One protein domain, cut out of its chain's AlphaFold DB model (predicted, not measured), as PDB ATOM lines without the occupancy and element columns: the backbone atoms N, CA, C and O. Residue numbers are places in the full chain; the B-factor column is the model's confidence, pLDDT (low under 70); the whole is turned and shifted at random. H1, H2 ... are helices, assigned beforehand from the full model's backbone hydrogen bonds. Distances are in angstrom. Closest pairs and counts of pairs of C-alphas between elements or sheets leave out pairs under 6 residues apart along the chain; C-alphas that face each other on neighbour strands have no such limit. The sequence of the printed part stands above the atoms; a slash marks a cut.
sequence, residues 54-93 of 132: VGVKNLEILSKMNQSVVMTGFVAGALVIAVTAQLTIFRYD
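AT A GLANCE: This is residues 54 to 93 of the 132 residues of the protein "Hypothetical protein" of Amphiprora paludosa (UniProt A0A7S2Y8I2). Two helices meet near their ends as an L, the short H1 making the foot and the long H2 the arm, with a corner at residues 65 and 66. H2 makes most of the length, and the last residues, 90 to 93, carry on past its end. The printed part has 40 residues with two named helices, H1 then H2, and no named strand, an all-helix class. It is extended, with a radius of gyration of the C-alphas of 15.2 A, and spans 48 by 21 by 5 A.

HOW THE PARTS SIT: H1, residues 56 to 64, and H2, residues 67 to 89, are joined by a tight link of 2 residues. They are close but not clearly touching; their closest C-alphas, those of Leu 62 and Val 70, are 7.4 A apart. They run opposite ways at a steep tilt of 64 degrees. O i to N i+4 pairs are within hydrogen-bond range in 4 of 5 cases in H1 and 18 of 19 in H2.

IN THESE COORDINATES: H1 begins at C-alpha 56 (-18.721, -55.682, -31.606) and is 12.9 A long from first to last C-alpha. H2 is 33.9 A long, from C-alpha 67 (-7.771, -41.782, -28.964) to C-alpha 89 (0.187, -58.297, -0.479).

THE WHOLE: The two C-alphas farthest apart, those of Lys 64 and Asp 93, are 48.3 A apart. The printed part has no cut. Mean pLDDT of the printed part is 74.0, with residues 54 to 59, 62 to 63, 65 and 86 to 92 under 70.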
ATOM      1  N   VAL A  54     -15.725 -57.872 -24.947       56.97
ATOM      2  CA  VAL A  54     -16.136 -56.526 -25.341       56.97
ATOM      3  C   VAL A  54     -16.759 -56.625 -26.734       56.97
ATOM      4  O   VAL A  54     -16.064 -56.640 -27.748       56.97
ATOM      5  N   GLY A  55     -18.081 -56.796 -26.779       60.16
ATOM      6  CA  GLY A  55     -18.824 -57.062 -28.011       60.16
ATOM      7  C   GLY A  55     -18.598 -56.031 -29.126       60.16
ATOM      8  O   GLY A  55     -18.175 -54.897 -28.903       60.16
ATOM      9  N   VAL A  56     -18.953 -56.427 -30.350       60.62
ATOM     10  CA  VAL A  56     -18.721 -55.682 -31.606       60.62
ATOM     11  C   VAL A  56     -19.189 -54.221 -31.556       60.62
ATOM     12  O   VAL A  56     -18.532 -53.340 -32.103       60.62
ATOM     13  N   LYS A  57     -20.295 -53.952 -30.850       63.50
ATOM     14  CA  LYS A  57     -20.871 -52.608 -30.687       63.50
ATOM     15  C   LYS A  57     -19.997 -51.686 -29.829       63.50
ATOM     16  O   LYS A  57     -19.873 -50.507 -30.133       63.50
ATOM     17  N   ASN A  58     -19.353 -52.222 -28.795       66.12
ATOM     18  CA  ASN A  58     -18.508 -51.440 -27.889       66.12
ATOM     19  C   ASN A  58     -17.171 -51.088 -28.548       66.12
ATOM     20  O   ASN A  58     -16.659 -49.993 -28.342       66.12
ATOM     21  N   LEU A  59     -16.643 -51.983 -29.390       65.25
ATOM     22  CA  LEU A  59     -15.446 -51.728 -30.196       65.25
ATOM     23  C   LEU A  59     -15.684 -50.651 -31.263       65.25
ATOM     24  O   LEU A  59     -14.798 -49.842 -31.521       65.25
ATOM     25  N   GLU A  60     -16.880 -50.611 -31.854       71.56
ATOM     26  CA  GLU A  60     -17.254 -49.563 -32.809       71.56
ATOM     27  C   GLU A  60     -17.412 -48.189 -32.140       71.56
ATOM     28  O   GLU A  60     -17.057 -47.166 -32.721       71.56
ATOM     29  N   ILE A  61     -17.914 -48.154 -30.903       70.19
ATOM     30  CA  ILE A  61     -17.994 -46.915 -30.120       70.19
ATOM     31  C   ILE A  61     -16.584 -46.459 -29.715       70.19
ATOM     32  O   ILE A  61     -16.257 -45.287 -29.885       70.19
ATOM     33  N   LEU A  62     -15.720 -47.378 -29.264       67.12
ATOM     34  CA  LEU A  62     -14.339 -47.062 -28.881       67.12
ATOM     35  C   LEU A  62     -13.497 -46.547 -30.053       67.12
ATOM     36  O   LEU A  62     -12.684 -45.648 -29.861       67.12
ATOM     37  N   SER A  63     -13.682 -47.090 -31.260       69.69
ATOM     38  CA  SER A  63     -12.922 -46.657 -32.441       69.69
ATOM     39  C   SER A  63     -13.301 -45.255 -32.922       69.69
ATOM     40  O   SER A  63     -12.508 -44.608 -33.602       69.69
ATOM     41  N   LYS A  64     -14.499 -44.781 -32.562       76.81
ATOM     42  CA  LYS A  64     -15.002 -43.436 -32.875       76.81
ATOM     43  C   LYS A  64     -14.688 -42.412 -31.776       76.81
ATOM     44  O   LYS A  64     -14.887 -41.219 -31.997       76.81
ATOM     45  N   MET A  65     -14.211 -42.843 -30.605       69.19
ATOM     46  CA  MET A  65     -13.805 -41.945 -29.520       69.19
ATOM     47  C   MET A  65     -12.415 -41.352 -29.769       69.19
ATOM     48  O   MET A  65     -11.548 -41.975 -30.378       69.19
ATOM     49  N   ASN A  66     -12.179 -40.148 -29.237       77.69
ATOM     50  CA  ASN A  66     -10.856 -39.530 -29.248       77.69
ATOM     51  C   ASN A  66      -9.832 -40.470 -28.600       77.69
ATOM     52  O   ASN A  66      -9.962 -40.844 -27.432       77.69
ATOM     53  N   GLN A  67      -8.793 -40.811 -29.360       76.38
ATOM     54  CA  GLN A  67      -7.771 -41.782 -28.964       76.38
ATOM     55  C   GLN A  67      -7.073 -41.406 -27.647       76.38
ATOM     56  O   GLN A  67      -6.682 -42.287 -26.881       76.38
ATOM     57  N   SER A  68      -6.978 -40.107 -27.340       76.56
ATOM     58  CA  SER A  68      -6.432 -39.607 -26.076       76.56
ATOM     59  C   SER A  68      -7.228 -40.076 -24.858       76.56
ATOM     60  O   SER A  68      -6.622 -40.460 -23.865       76.56
ATOM     61  N   VAL A  69      -8.560 -40.111 -24.942       81.19
ATOM     62  CA  VAL A  69      -9.449 -40.518 -23.840       81.19
ATOM     63  C   VAL A  69      -9.355 -42.023 -23.587       81.19
ATOM     64  O   VAL A  69      -9.380 -42.472 -22.444       81.19
ATOM     65  N   VAL A  70      -9.202 -42.815 -24.651       80.44
ATOM     66  CA  VAL A  70      -9.050 -44.273 -24.536       80.44
ATOM     67  C   VAL A  70      -7.696 -44.628 -23.921       80.44
ATOM     68  O   VAL A  70      -7.623 -45.469 -23.025       80.44
ATOM     69  N   MET A  71      -6.624 -43.952 -24.348       80.94
ATOM     70  CA  MET A  71      -5.288 -44.154 -23.781       80.94
ATOM     71  C   MET A  71      -5.224 -43.740 -22.308       80.94
ATOM     72  O   MET A  71      -4.712 -44.504 -21.492       80.94
ATOM     73  N   THR A  72      -5.770 -42.577 -21.938       82.44
ATOM     74  CA  THR A  72      -5.779 -42.140 -20.532       82.44
ATOM     75  C   THR A  72      -6.633 -43.049 -19.660       82.44
ATOM     76  O   THR A  72      -6.203 -43.392 -18.562       82.44
ATOM     77  N   GLY A  73      -7.786 -43.510 -20.155       84.94
ATOM     78  CA  GLY A  73      -8.627 -44.478 -19.450       84.94
ATOM     79  C   GLY A  73      -7.906 -45.799 -19.180       84.94
ATOM     80  O   GLY A  73      -7.954 -46.311 -18.062       84.94
ATOM     81  N   PHE A  74      -7.176 -46.324 -20.168       86.50
ATOM     82  CA  PHE A  74      -6.401 -47.552 -20.002       86.50
ATOM     83  C   PHE A  74      -5.247 -47.381 -19.007       86.50
ATOM     84  O   PHE A  74      -5.079 -48.207 -18.113       86.50
ATOM     85  N   VAL A  75      -4.481 -46.292 -19.122       87.75
ATOM     86  CA  VAL A  75      -3.355 -46.010 -18.218       87.75
ATOM     87  C   VAL A  75      -3.843 -45.808 -16.783       87.75
ATOM     88  O   VAL A  75      -3.281 -46.398 -15.863       87.75
ATOM     89  N   ALA A  76      -4.912 -45.032 -16.582       87.62
ATOM     90  CA  ALA A  76      -5.491 -44.810 -15.261       87.62
ATOM     91  C   ALA A  76      -6.043 -46.110 -14.656       87.62
ATOM     92  O   ALA A  76      -5.772 -46.411 -13.494       87.62
ATOM     93  N   GLY A  77      -6.757 -46.916 -15.448       88.19
ATOM     94  CA  GLY A  77      -7.274 -48.212 -15.008       88.19
ATOM     95  C   GLY A  77      -6.162 -49.185 -14.609       88.19
ATOM     96  O   GLY A  77      -6.235 -49.801 -13.546       88.19
ATOM     97  N   ALA A  78      -5.098 -49.274 -15.410       85.88
ATOM     98  CA  ALA A  78      -3.942 -50.112 -15.102       85.88
ATOM     99  C   ALA A  78      -3.244 -49.686 -13.797       85.88
ATOM    100  O   ALA A  78      -2.863 -50.539 -12.996       85.88
ATOM    101  N   LEU A  79      -3.132 -48.378 -13.544       87.31
ATOM    102  CA  LEU A  79      -2.550 -47.835 -12.313       87.31
ATOM    103  C   LEU A  79      -3.378 -48.203 -11.074       87.31
ATOM    104  O   LEU A  79      -2.824 -48.643 -10.069       87.31
ATOM    105  N   VAL A  80      -4.707 -48.091 -11.154       85.94
ATOM    106  CA  VAL A  80      -5.609 -48.459 -10.049       85.94
ATOM    107  C   VAL A  80      -5.511 -49.953  -9.730       85.94
ATOM    108  O   VAL A  80      -5.434 -50.337  -8.560       85.94
ATOM    109  N   ILE A  81      -5.450 -50.809 -10.753       85.12
ATOM    110  CA  ILE A  81      -5.302 -52.258 -10.564       85.12
ATOM    111  C   ILE A  81      -3.943 -52.586  -9.924       85.12
ATOM    112  O   ILE A  81      -3.878 -53.391  -8.996       85.12
ATOM    113  N   ALA A  82      -2.864 -51.923 -10.345       79.56
ATOM    114  CA  ALA A  82      -1.537 -52.127  -9.764       79.56
ATOM    115  C   ALA A  82      -1.469 -51.737  -8.273       79.56
ATOM    116  O   ALA A  82      -0.910 -52.479  -7.465       79.56
ATOM    117  N   VAL A  83      -2.077 -50.609  -7.889       79.88
ATOM    118  CA  VAL A  83      -2.100 -50.144  -6.488       79.88
ATOM    119  C   VAL A  83      -2.963 -51.055  -5.609       79.88
ATOM    120  O   VAL A  83      -2.581 -51.405  -4.494       79.88
ATOM    121  N   THR A  84      -4.119 -51.492  -6.109       76.25
ATOM    122  CA  THR A  84      -5.012 -52.390  -5.357       76.25
ATOM    123  C   THR A  84      -4.414 -53.786  -5.157       76.25
ATOM    124  O   THR A  84      -4.573 -54.360  -4.081       76.25
ATOM    125  N   ALA A  85      -3.645 -54.296  -6.124       74.06
ATOM    126  CA  ALA A  85      -2.897 -55.546  -5.974       74.06
ATOM    127  C   ALA A  85      -1.795 -55.465  -4.897       74.06
ATOM    128  O   ALA A  85      -1.534 -56.441  -4.193       74.06
ATOM    129  N   GLN A  86      -1.176 -54.297  -4.702       64.56
ATOM    130  CA  GLN A  86      -0.193 -54.107  -3.629       64.56
ATOM    131  C   GLN A  86      -0.848 -54.170  -2.243       64.56
ATOM    132  O   GLN A  86      -0.308 -54.805  -1.341       64.56
ATOM    133  N   LEU A  87      -2.053 -53.612  -2.083       64.19
ATOM    134  CA  LEU A  87      -2.798 -53.656  -0.815       64.19
ATOM    135  C   LEU A  87      -3.139 -55.084  -0.368       64.19
ATOM    136  O   LEU A  87      -3.211 -55.350   0.830       64.19
ATOM    137  N   THR A  88      -3.314 -56.019  -1.306       62.91
ATOM    138  CA  THR A  88      -3.550 -57.431  -0.967       62.91
ATOM    139  C   THR A  88      -2.293 -58.159  -0.490       62.91
ATOM    140  O   THR A  88      -2.413 -59.102   0.287       62.91
ATOM    141  N   ILE A  89      -1.099 -57.706  -0.887       61.72
ATOM    142  CA  ILE A  89       0.187 -58.297  -0.479       61.72
ATOM    143  C   ILE A  89       0.585 -57.835   0.932       61.72
ATOM    144  O   ILE A  89       1.174 -58.600   1.684       61.72
ATOM    145  N   PHE A  90       0.187 -56.635   1.365       60.62
ATOM    146  CA  PHE A  90       0.435 -56.161   2.738       60.62
ATOM    147  C   PHE A  90      -0.404 -56.866   3.824       60.62
ATOM    148  O   PHE A  90      -0.368 -56.460   4.980       60.62
ATOM    149  N   ARG A  91      -1.169 -57.912   3.476       61.28
ATOM    150  CA  ARG A  91      -1.911 -58.742   4.443       61.28
ATOM    151  C   ARG A  91      -1.080 -59.848   5.092       61.28
ATOM    152  O   ARG A  91      -1.596 -60.525   5.974       61.28
ATOM    153  N   TYR A  92       0.154 -60.059   4.647       68.81
ATOM    154  CA  TYR A  92       1.087 -60.934   5.350       68.81
ATOM    155  C   TYR A  92       1.678 -60.188   6.544       68.81
ATOM    156  O   TYR A  92       2.040 -59.018   6.412       68.81
ATOM    157  N   ASP A  93       1.783 -60.865   7.688       74.94
ATOM    158  CA  ASP A  93       2.461 -60.322   8.862       74.94
ATOM    159  C   ASP A  93       3.880 -59.898   8.463       74.94
ATOM    160  O   ASP A  93       4.674 -60.699   7.956       74.94
TER     161      ASP A  93